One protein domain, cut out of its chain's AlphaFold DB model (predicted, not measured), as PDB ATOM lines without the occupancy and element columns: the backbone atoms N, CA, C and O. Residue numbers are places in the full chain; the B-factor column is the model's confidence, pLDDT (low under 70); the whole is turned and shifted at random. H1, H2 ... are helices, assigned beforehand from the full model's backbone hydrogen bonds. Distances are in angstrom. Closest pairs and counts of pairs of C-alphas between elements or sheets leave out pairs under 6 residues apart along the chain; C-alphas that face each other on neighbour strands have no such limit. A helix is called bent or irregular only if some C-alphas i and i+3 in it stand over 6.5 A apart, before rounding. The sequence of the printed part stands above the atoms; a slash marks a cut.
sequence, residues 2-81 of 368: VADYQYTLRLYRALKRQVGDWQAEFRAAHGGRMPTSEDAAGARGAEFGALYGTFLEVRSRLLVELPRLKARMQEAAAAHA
ATOM      1  N   VAL A   2      33.179 -61.770  37.016       56.97
ATOM      2  CA  VAL A   2      33.350 -60.449  37.695       56.97
ATOM      3  C   VAL A   2      34.712 -59.806  37.379       56.97
ATOM      4  O   VAL A   2      34.785 -58.596  37.163       56.97
ATOM      5  N   ALA A   3      35.773 -60.614  37.277       60.28
ATOM      6  CA  ALA A   3      37.104 -60.159  36.867       60.28
ATOM      7  C   ALA A   3      37.123 -59.594  35.429       60.28
ATOM      8  O   ALA A   3      37.659 -58.506  35.216       60.28
ATOM      9  N   ASP A   4      36.446 -60.253  34.477       74.81
ATOM     10  CA  ASP A   4      36.328 -59.782  33.082       74.81
ATOM     11  C   ASP A   4      35.631 -58.427  32.981       74.81
ATOM     12  O   ASP A   4      35.999 -57.574  32.173       74.81
ATOM     13  N   TYR A   5      34.627 -58.196  33.825       78.62
ATOM     14  CA  TYR A   5      33.891 -56.939  33.834       78.62
ATOM     15  C   TYR A   5      34.736 -55.775  34.367       78.62
ATOM     16  O   TYR A   5      34.739 -54.689  33.781       78.62
ATOM     17  N   GLN A   6      35.491 -55.989  35.451       81.56
ATOM     18  CA  GLN A   6      36.406 -54.966  35.961       81.56
ATOM     19  C   GLN A   6      37.497 -54.629  34.943       81.56
ATOM     20  O   GLN A   6      37.810 -53.451  34.766       81.56
ATOM     21  N   TYR A   7      38.031 -55.638  34.254       85.88
ATOM     22  CA  TYR A   7      38.970 -55.440  33.155       85.88
ATOM     23  C   TYR A   7      38.345 -54.607  32.026       85.88
ATOM     24  O   TYR A   7      38.880 -53.559  31.665       85.88
ATOM     25  N   THR A   8      37.150 -54.986  31.562       86.56
ATOM     26  CA  THR A   8      36.421 -54.279  30.494       86.56
ATOM     27  C   THR A   8      36.137 -52.817  30.863       86.56
ATOM     28  O   THR A   8      36.307 -51.914  30.044       86.56
ATOM     29  N   LEU A   9      35.763 -52.536  32.117       88.81
ATOM     30  CA  LEU A   9      35.566 -51.166  32.601       88.81
ATOM     31  C   LEU A   9      36.861 -50.350  32.653       88.81
ATOM     32  O   LEU A   9      36.833 -49.152  32.356       88.81
ATOM     33  N   ARG A  10      37.977 -50.955  33.077       91.25
ATOM     34  CA  ARG A  10      39.283 -50.280  33.104       91.25
ATOM     35  C   ARG A  10      39.726 -49.940  31.686       91.25
ATOM     36  O   ARG A  10      40.067 -48.786  31.435       91.25
ATOM     37  N   LEU A  11      39.610 -50.899  30.768       91.44
ATOM     38  CA  LEU A  11      39.919 -50.715  29.355       91.44
ATOM     39  C   LEU A  11      39.059 -49.605  28.733       91.44
ATOM     40  O   LEU A  11      39.593 -48.678  28.134       91.44
ATOM     41  N   TYR A  12      37.745 -49.612  28.973       93.50
ATOM     42  CA  TYR A  12      36.856 -48.546  28.502       93.50
ATOM     43  C   TYR A  12      37.260 -47.162  29.011       93.50
ATOM     44  O   TYR A  12      37.220 -46.192  28.261       93.50
ATOM     45  N   ARG A  13      37.640 -47.037  30.289       93.62
ATOM     46  CA  ARG A  13      38.069 -45.751  30.860       93.62
ATOM     47  C   ARG A  13      39.376 -45.263  30.244       93.62
ATOM     48  O   ARG A  13      39.492 -44.064  30.014       93.62
ATOM     49  N   ALA A  14      40.324 -46.165  30.001       92.75
ATOM     50  CA  ALA A  14      41.584 -45.839  29.342       92.75
ATOM     51  C   ALA A  14      41.333 -45.357  27.906       92.75
ATOM     52  O   ALA A  14      41.704 -44.234  27.569       92.75
ATOM     53  N   LEU A  15      40.581 -46.136  27.122       93.00
ATOM     54  CA  LEU A  15      40.221 -45.782  25.751       93.00
ATOM     55  C   LEU A  15      39.438 -44.466  25.707       93.00
ATOM     56  O   LEU A  15      39.814 -43.554  24.985       93.00
ATOM     57  N   LYS A  16      38.420 -44.285  26.558       94.62
ATOM     58  CA  LYS A  16      37.634 -43.040  26.615       94.62
ATOM     59  C   LYS A  16      38.489 -41.798  26.889       94.62
ATOM     60  O   LYS A  16      38.139 -40.732  26.399       94.62
ATOM     61  N   ARG A  17      39.565 -41.910  27.674       93.38
ATOM     62  CA  ARG A  17      40.501 -40.792  27.890       93.38
ATOM     63  C   ARG A  17      41.312 -40.492  26.634       93.38
ATOM     64  O   ARG A  17      41.502 -39.330  26.323       93.38
ATOM     65  N   GLN A  18      41.741 -41.521  25.907       91.62
ATOM     66  CA  GLN A  18      42.552 -41.363  24.699       91.62
ATOM     67  C   GLN A  18      41.759 -40.821  23.499       91.62
ATOM     68  O   GLN A  18      42.269 -39.977  22.768       91.62
ATOM     69  N   VAL A  19      40.512 -41.265  23.297       95.56
ATOM     70  CA  VAL A  19      39.660 -40.809  22.176       95.56
ATOM     71  C   VAL A  19      38.692 -39.682  22.540       95.56
ATOM     72  O   VAL A  19      38.058 -39.120  21.652       95.56
ATOM     73  N   GLY A  20      38.557 -39.336  23.822       93.00
ATOM     74  CA  GLY A  20      37.526 -38.417  24.314       93.00
ATOM     75  C   GLY A  20      37.621 -37.004  23.746       93.00
ATOM     76  O   GLY A  20      36.616 -36.489  23.255       93.00
ATOM     77  N   ASP A  21      38.816 -36.416  23.780       93.25
ATOM     78  CA  ASP A  21      39.045 -35.038  23.331       93.25
ATOM     79  C   ASP A  21      38.820 -34.922  21.820       93.25
ATOM     80  O   ASP A  21      38.020 -34.106  21.365       93.25
ATOM     81  N   TRP A  22      39.383 -35.859  21.054       95.50
ATOM     82  CA  TRP A  22      39.146 -35.951  19.614       95.50
ATOM     83  C   TRP A  22      37.661 -36.142  19.271       95.50
ATOM     84  O   TRP A  22      37.141 -35.498  18.365       95.50
ATOM     85  N   GLN A  23      36.933 -36.990  20.005       95.69
ATOM     86  CA  GLN A  23      35.506 -37.213  19.757       95.69
ATOM     87  C   GLN A  23      34.660 -35.960  20.043       95.69
ATOM     88  O   GLN A  23      33.569 -35.809  19.481       95.69
ATOM     89  N   ALA A  24      35.101 -35.102  20.965       93.69
ATOM     90  CA  ALA A  24      34.451 -33.829  21.259       93.69
ATOM     91  C   ALA A  24      34.731 -32.807  20.149       93.69
ATOM     92  O   ALA A  24      33.785 -32.221  19.625       93.69
ATOM     93  N   GLU A  25      35.993 -32.671  19.737       94.56
ATOM     94  CA  GLU A  25      36.419 -31.823  18.614       94.56
ATOM     95  C   GLU A  25      35.707 -32.211  17.315       94.56
ATOM     96  O   GLU A  25      35.121 -31.367  16.639       94.56
ATOM     97  N   PHE A  26      35.665 -33.509  17.006       96.56
ATOM     98  CA  PHE A  26      34.993 -34.023  15.820       96.56
ATOM     99  C   PHE A  26      33.509 -33.654  15.810       96.56
ATOM    100  O   PHE A  26      32.992 -33.183  14.799       96.56
ATOM    101  N   ARG A  27      32.817 -33.834  16.943       96.38
ATOM    102  CA  ARG A  27      31.398 -33.487  17.062       96.38
ATOM    103  C   ARG A  27      31.158 -31.990  16.930       96.38
ATOM    104  O   ARG A  27      30.166 -31.615  16.316       96.38
ATOM    105  N   ALA A  28      32.041 -31.157  17.471       95.31
ATOM    106  CA  ALA A  28      31.950 -29.712  17.299       95.31
ATOM    107  C   ALA A  28      32.103 -29.314  15.820       95.31
ATOM    108  O   ALA A  28      31.321 -28.508  15.325       95.31
ATOM    109  N   ALA A  29      33.040 -29.937  15.100       95.12
ATOM    110  CA  ALA A  29      33.288 -29.659  13.686       95.12
ATOM    111  C   ALA A  29      32.205 -30.217  12.738       95.12
ATOM    112  O   ALA A  29      31.954 -29.636  11.689       95.12
ATOM    113  N   HIS A  30      31.540 -31.319  13.101       96.19
ATOM    114  CA  HIS A  30      30.605 -32.041  12.224       96.19
ATOM    115  C   HIS A  30      29.148 -31.971  12.703       96.19
ATOM    116  O   HIS A  30      28.396 -32.939  12.564       96.19
ATOM    117  N   GLY A  31      28.749 -30.856  13.324       94.19
ATOM    118  CA  GLY A  31      27.348 -30.604  13.690       94.19
ATOM    119  C   GLY A  31      26.747 -31.646  14.641       94.19
ATOM    120  O   GLY A  31      25.563 -31.959  14.564       94.19
ATOM    121  N   GLY A  32      27.563 -32.237  15.515       92.69
ATOM    122  CA  GLY A  32      27.142 -33.256  16.477       92.69
ATOM    123  C   GLY A  32      27.129 -34.695  15.949       92.69
ATOM    124  O   GLY A  32      26.799 -35.602  16.721       92.69
ATOM    125  N   ARG A  33      27.526 -34.944  14.690       95.12
ATOM    126  CA  ARG A  33      27.637 -36.306  14.136       95.12
ATOM    127  C   ARG A  33      28.606 -37.161  14.959       95.12
ATOM    128  O   ARG A  33      29.700 -36.724  15.311       95.12
ATOM    129  N   MET A  34      28.221 -38.405  15.245       92.75
ATOM    130  CA  MET A  34      29.121 -39.371  15.879       92.75
ATOM    131  C   MET A  34      30.194 -39.840  14.887       92.75
ATOM    132  O   MET A  34      29.825 -40.268  13.793       92.75
ATOM    133  N   PRO A  35      31.485 -39.808  15.262       94.81
ATOM    134  CA  PRO A  35      32.543 -40.295  14.388       94.81
ATOM    135  C   PRO A  35      32.496 -41.816  14.228       94.81
ATOM    136  O   PRO A  35      32.171 -42.535  15.185       94.81
ATOM    137  N   THR A  36      32.875 -42.291  13.044       95.88
ATOM    138  CA  THR A  36      33.113 -43.699  12.692       95.88
ATOM    139  C   THR A  36      34.597 -44.071  12.837       95.88
ATOM    140  O   THR A  36      35.454 -43.218  13.076       95.88
ATOM    141  N   SER A  37      34.927 -45.361  12.718       94.25
ATOM    142  CA  SER A  37      36.322 -45.829  12.647       94.25
ATOM    143  C   SER A  37      37.056 -45.313  11.411       94.25
ATOM    144  O   SER A  37      38.255 -45.059  11.485       94.25
ATOM    145  N   GLU A  38      36.345 -45.104  10.306       95.94
ATOM    146  CA  GLU A  38      36.897 -44.506   9.086       95.94
ATOM    147  C   GLU A  38      37.218 -43.023   9.292       95.94
ATOM    148  O   GLU A  38      38.298 -42.580   8.913       95.94
ATOM    149  N   ASP A  39      36.351 -42.278   9.988       96.25
ATOM    150  CA  ASP A  39      36.617 -40.880  10.350       96.25
ATOM    151  C   ASP A  39      37.869 -40.762  11.240       96.25
ATOM    152  O   ASP A  39      38.696 -39.866  11.070       96.25
ATOM    153  N   ALA A  40      38.027 -41.692  12.189       95.38
ATOM    154  CA  ALA A  40      39.205 -41.783  13.047       95.38
ATOM    155  C   ALA A  40      40.474 -42.095  12.239       95.38
ATOM    156  O   ALA A  40      41.502 -41.440  12.433       95.38
ATOM    157  N   ALA A  41      40.389 -43.055  11.314       95.62
ATOM    158  CA  ALA A  41      41.494 -43.426  10.440       95.62
ATOM    159  C   ALA A  41      41.907 -42.276   9.510       95.62
ATOM    160  O   ALA A  41      43.097 -42.009   9.358       95.62
ATOM    161  N   GLY A  42      40.934 -41.556   8.946       94.75
ATOM    162  CA  GLY A  42      41.177 -40.403   8.082       94.75
ATOM    163  C   GLY A  42      41.782 -39.208   8.820       94.75
ATOM    164  O   GLY A  42      42.593 -38.486   8.249       94.75
ATOM    165  N   ALA A  43      41.437 -39.008  10.096       92.44
ATOM    166  CA  ALA A  43      41.920 -37.866  10.871       92.44
ATOM    167  C   ALA A  43      43.312 -38.073  11.494       92.44
ATOM    168  O   ALA A  43      44.077 -37.117  11.610       92.44
ATOM    169  N   ARG A  44      43.622 -39.286  11.975       93.44
ATOM    170  CA  ARG A  44      44.836 -39.559  12.776       93.44
ATOM    171  C   ARG A  44      45.587 -40.834  12.372       93.44
ATOM    172  O   ARG A  44      46.514 -41.233  13.071       93.44
ATOM    173  N   GLY A  45      45.219 -41.457  11.254       95.44
ATOM    174  CA  GLY A  45      45.870 -42.651  10.714       95.44
ATOM    175  C   GLY A  45      45.228 -43.973  11.145       95.44
ATOM    176  O   GLY A  45      44.419 -44.038  12.075       95.44
ATOM    177  N   ALA A  46      45.607 -45.054  10.457       95.00
ATOM    178  CA  ALA A  46      44.994 -46.379  10.592       95.00
ATOM    179  C   ALA A  46      45.051 -46.948  12.022       95.00
ATOM    180  O   ALA A  46      44.075 -47.534  12.487       95.00
ATOM    181  N   GLU A  47      46.149 -46.723  12.750       94.94
ATOM    182  CA  GLU A  47      46.309 -47.180  14.139       94.94
ATOM    183  C   GLU A  47      45.282 -46.538  15.079       94.94
ATOM    184  O   GLU A  47      44.679 -47.207  15.922       94.94
ATOM    185  N   PHE A  48      45.022 -45.242  14.899       95.00
ATOM    186  CA  PHE A  48      44.000 -44.540  15.666       95.00
ATOM    187  C   PHE A  48      42.590 -45.000  15.274       95.00
ATOM    188  O   PHE A  48      41.724 -45.147  16.139       95.00
ATOM    189  N   GLY A  49      42.376 -45.300  13.989       95.00
ATOM    190  CA  GLY A  49      41.163 -45.956  13.498       95.00
ATOM    191  C   GLY A  49      40.893 -47.294  14.192       95.00
ATOM    192  O   GLY A  49      39.780 -47.523  14.672       95.00
ATOM    193  N   ALA A  50      41.919 -48.139  14.327       95.75
ATOM    194  CA  ALA A  50      41.833 -49.410  15.044       95.75
ATOM    195  C   ALA A  50      41.523 -49.207  16.536       95.75
ATOM    196  O   ALA A  50      40.596 -49.827  17.059       95.75
ATOM    197  N   LEU A  51      42.216 -48.276  17.203       95.62
ATOM    198  CA  LEU A  51      41.974 -47.931  18.610       95.62
ATOM    199  C   LEU A  51      40.533 -47.457  18.841       95.62
ATOM    200  O   LEU A  51      39.871 -47.892  19.790       95.62
ATOM    201  N   TYR A  52      40.021 -46.581  17.974       96.38
ATOM    202  CA  TYR A  52      38.640 -46.111  18.059       96.38
ATOM    203  C   TYR A  52      37.635 -47.235  17.760       96.38
ATOM    204  O   TYR A  52      36.606 -47.325  18.431       96.38
ATOM    205  N   GLY A  53      37.957 -48.148  16.839       94.75
ATOM    206  CA  GLY A  53      37.201 -49.383  16.616       94.75
ATOM    207  C   GLY A  53      37.084 -50.226  17.890       94.75
ATOM    208  O   GLY A  53      35.973 -50.536  18.328       94.75
ATOM    209  N   THR A  54      38.206 -50.491  18.567       94.19
ATOM    210  CA  THR A  54      38.222 -51.198  19.859       94.19
ATOM    211  C   THR A  54      37.407 -50.457  20.921       94.19
ATOM    212  O   THR A  54      36.678 -51.073  21.699       94.19
ATOM    213  N   PHE A  55      37.469 -49.123  20.959       95.38
ATOM    214  CA  PHE A  55      36.636 -48.329  21.864       95.38
ATOM    215  C   PHE A  55      35.136 -48.540  21.619       95.38
ATOM    216  O   PHE A  55      34.380 -48.698  22.584       95.38
ATOM    217  N   LEU A  56      34.695 -48.549  20.358       95.06
ATOM    218  CA  LEU A  56      33.293 -48.772  20.007       95.06
ATOM    219  C   LEU A  56      32.827 -50.182  20.384       95.06
ATOM    220  O   LEU A  56      31.731 -50.327  20.928       95.06
ATOM    221  N   GLU A  57      33.667 -51.192  20.178       93.69
ATOM    222  CA  GLU A  57      33.378 -52.579  20.551       93.69
ATOM    223  C   GLU A  57      33.285 -52.762  22.074       93.69
ATOM    224  O   GLU A  57      32.317 -53.308  22.607       93.69
ATOM    225  N   VAL A  58      34.252 -52.227  22.822       93.06
ATOM    226  CA  VAL A  58      34.221 -52.276  24.290       93.06
ATOM    227  C   VAL A  58      32.996 -51.527  24.824       93.06
ATOM    228  O   VAL A  58      32.347 -51.973  25.776       93.06
ATOM    229  N   ARG A  59      32.633 -50.397  24.205       93.00
ATOM    230  CA  ARG A  59      31.430 -49.636  24.556       93.00
ATOM    231  C   ARG A  59      30.154 -50.434  24.280       93.00
ATOM    232  O   ARG A  59      29.272 -50.424  25.139       93.00
ATOM    233  N   SER A  60      30.032 -51.091  23.127       91.00
ATOM    234  CA  SER A  60      28.839 -51.875  22.779       91.00
ATOM    235  C   SER A  60      28.661 -53.046  23.746       91.00
ATOM    236  O   SER A  60      27.584 -53.213  24.321       91.00
ATOM    237  N   ARG A  61      29.749 -53.762  24.052       88.56
ATOM    238  CA  ARG A  61      29.757 -54.842  25.044       88.56
ATOM    239  C   ARG A  61      29.338 -54.347  26.425       88.56
ATOM    240  O   ARG A  61      28.510 -54.975  27.081       88.56
ATOM    241  N   LEU A  62      29.843 -53.189  26.860       88.44
ATOM    242  CA  LEU A  62      29.441 -52.599  28.138       88.44
ATOM    243  C   LEU A  62      27.968 -52.194  28.171       88.44
ATOM    244  O   LEU A  62      27.340 -52.375  29.209       88.44
ATOM    245  N   LEU A  63      27.407 -51.669  27.081       87.69
ATOM    246  CA  LEU A  63      25.987 -51.299  27.027       87.69
ATOM    247  C   LEU A  63      25.059 -52.512  27.180       87.69
ATOM    248  O   LEU A  63      23.985 -52.371  27.759       87.69
ATOM    249  N   VAL A  64      25.487 -53.694  26.731       87.31
ATOM    250  CA  VAL A  64      24.738 -54.951  26.892       87.31
ATOM    251  C   VAL A  64      24.943 -55.567  28.281       87.31
ATOM    252  O   VAL A  64      23.993 -56.040  28.906       87.31
ATOM    253  N   GLU A  65      26.173 -55.550  28.793       82.69
ATOM    254  CA  GLU A  65      26.531 -56.232  30.044       82.69
ATOM    255  C   GLU A  65      26.177 -55.422  31.307       82.69
ATOM    256  O   GLU A  65      25.843 -56.000  32.343       82.69
ATOM    257  N   LEU A  66      26.186 -54.084  31.245       81.31
ATOM    258  CA  LEU A  66      25.859 -53.216  32.388       81.31
ATOM    259  C   LEU A  66      24.444 -53.447  32.952       81.31
ATOM    260  O   LEU A  66      24.324 -53.594  34.173       81.31
ATOM    261  N   PRO A  67      23.375 -53.487  32.131       84.94
ATOM    262  CA  PRO A  67      22.027 -53.761  32.623       84.94
ATOM    263  C   PRO A  67      21.911 -55.143  33.269       84.94
ATOM    264  O   PRO A  67      21.311 -55.270  34.336       84.94
ATOM    265  N   ARG A  68      22.539 -56.163  32.669       82.12
ATOM    266  CA  ARG A  68      22.529 -57.544  33.179       82.12
ATOM    267  C   ARG A  68      23.208 -57.646  34.539       82.12
ATOM    268  O   ARG A  68      22.673 -58.267  35.454       82.12
ATOM    269  N   LEU A  69      24.361 -56.997  34.696       78.81
ATOM    270  CA  LEU A  69      25.055 -56.950  35.978       78.81
ATOM    271  C   LEU A  69      24.232 -56.197  37.027       78.81
ATOM    272  O   LEU A  69      24.132 -56.650  38.165       78.81
ATOM    273  N   LYS A  70      23.604 -55.077  36.645       81.50
ATOM    274  CA  LYS A  70      22.740 -54.307  37.547       81.50
ATOM    275  C   LYS A  70      21.562 -55.144  38.051       81.50
ATOM    276  O   LYS A  70      21.315 -55.129  39.253       81.50
ATOM    277  N   ALA A  71      20.893 -55.885  37.167       84.25
ATOM    278  CA  ALA A  71      19.793 -56.776  37.533       84.25
ATOM    279  C   ALA A  71      20.252 -57.849  38.534       84.25
ATOM    280  O   ALA A  71      19.691 -57.949  39.620       84.25
ATOM    281  N   ARG A  72      21.366 -58.539  38.250       80.94
ATOM    282  CA  ARG A  72      21.934 -59.548  39.164       80.94
ATOM    283  C   ARG A  72      22.324 -58.974  40.526       80.94
ATOM    284  O   ARG A  72      22.119 -59.618  41.549       80.94
ATOM    285  N   MET A  73      22.889 -57.765  40.566       79.25
ATOM    286  CA  MET A  73      23.226 -57.107  41.834       79.25
ATOM    287  C   MET A  73      21.976 -56.700  42.622       79.25
ATOM    288  O   MET A  73      21.994 -56.750  43.848       79.25
ATOM    289  N   GLN A  74      20.898 -56.308  41.940       83.19
ATOM    290  CA  GLN A  74      19.616 -56.006  42.579       83.19
ATOM    291  C   GLN A  74      18.938 -57.271  43.115       83.19
ATOM    292  O   GLN A  74      18.465 -57.253  44.247       83.19
ATOM    293  N   GLU A  75      18.958 -58.371  42.362       84.25
ATOM    294  CA  GLU A  75      18.475 -59.684  42.807       84.25
ATOM    295  C   GLU A  75      19.259 -60.188  44.024       84.25
ATOM    296  O   GLU A  75      18.663 -60.581  45.022       84.25
ATOM    297  N   ALA A  76      20.593 -60.098  43.993       79.75
ATOM    298  CA  ALA A  76      21.437 -60.473  45.126       79.75
ATOM    299  C   ALA A  76      21.170 -59.596  46.362       79.75
ATOM    300  O   ALA A  76      21.103 -60.104  47.481       79.75
ATOM    301  N   ALA A  77      20.975 -58.285  46.175       77.31
ATOM    302  CA  ALA A  77      20.628 -57.376  47.265       77.31
ATOM    303  C   ALA A  77      19.232 -57.670  47.846       77.31
ATOM    304  O   ALA A  77      19.061 -57.627  49.063       77.31
ATOM    305  N   ALA A  78      18.251 -58.005  47.003       81.62
ATOM    306  CA  ALA A  78      16.911 -58.392  47.435       81.62
ATOM    307  C   ALA A  78      16.925 -59.726  48.200       81.62
ATOM    308  O   ALA A  78      16.355 -59.812  49.285       81.62
ATOM    309  N   ALA A  79      17.646 -60.731  47.694       79.06
ATOM    310  CA  ALA A  79      17.824 -62.015  48.370       79.06
ATOM    311  C   ALA A  79      18.489 -61.846  49.748       79.06
ATOM    312  O   ALA A  79      18.060 -62.453  50.730       79.06
ATOM    313  N   HIS A  80      19.486 -60.964  49.851       74.56
ATOM    314  CA  HIS A  80      20.135 -60.663  51.123       74.56
ATOM    315  C   HIS A  80      19.208 -59.920  52.096       74.56
ATOM    316  O   HIS A  80      19.195 -60.239  53.281       74.56
ATOM    317  N   ALA A  81      18.399 -58.966  51.621       73.75
ATOM    318  CA  ALA A  81      17.429 -58.260  52.462       73.75
ATOM    319  C   ALA A  81      16.397 -59.220  53.081       73.75
ATOM    320  O   ALA A  81      16.078 -59.095  54.262       73.75
TER     321      ALA A  81
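What this domain is: This is residues 2 to 81 of the 368 residues of an uncharacterized protein of Chlamydomonas reinhardtii (UniProt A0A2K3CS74). One very long helix, H3, makes the long axis; H1a, the first arm of a bent helix, crosses its earlier part obliquely, and the short helix H2 packs on its first turns. The second arm, H1b, turns away near H2, while residues 70 to 81 of H3 stick out as a tail. The printed part has 80 residues with three named helices, H1, H2 and H3 in chain order, and no named strand: the class is all helix. It is loose, with a radius of gyration of the C-alphas of 16.2 A and spans of 52 by 26 by 16 A.

How they stand to each other: Start at H3, residues 46 to 81, which has a kink of 31 degrees near residue 65; it is neither bent nor irregular, but only just: C-alphas 64 and 67 are 6.5 A apart. H1, residues 2 to 29, was assigned as one helix by its hydrogen bonds but is bent: C-alphas 18 and 21 are 7.4 A apart. Its arms H1a, residues 2 to 18, and H1b, residues 21 to 29, stand at a steep tilt of 54 degrees. Look at Leu 15 and Phe 55, the closest C-alphas of H1a and H3 at 5.9 A: the two touch, with residues 51 to 62 alone of H3, at a steep tilt of 41 degrees, opposite ways. H2, residues 37 to 44, touches residues 46 to 53 alone of H3, closest at the C-alphas of Ala 41 and Gly 49, 4.0 A, at a steep tilt of 54 degrees, opposite ways. H1b and H2 are near each other; H1b and H3 are apart, as are H1a and H2. Every O i to N i+4 pair is within hydrogen-bond range in H1a, H1b and H2, and 30 of 32 in H3.

Where its parts are: Find C-alpha 46 at (44.994, -46.379, 10.592); from there H3 runs 51.5 A to C-alpha 81 at (17.429, -58.260, 52.462). H1a begins at C-alpha 2, (33.350, -60.449, 37.695), and is 24.9 A long; H1b is 12.5 A and H2 10.6 A.

The domain as a whole: The C-alphas of Gly 42 and Ala 81, the two farthest apart, are 53.4 A from each other. The printed part has no cut; the link from H1 to H2 is short and that from H2 to H3 tight. Residues 2 to 3 have pLDDT under 70; the mean of the printed part is 89.3.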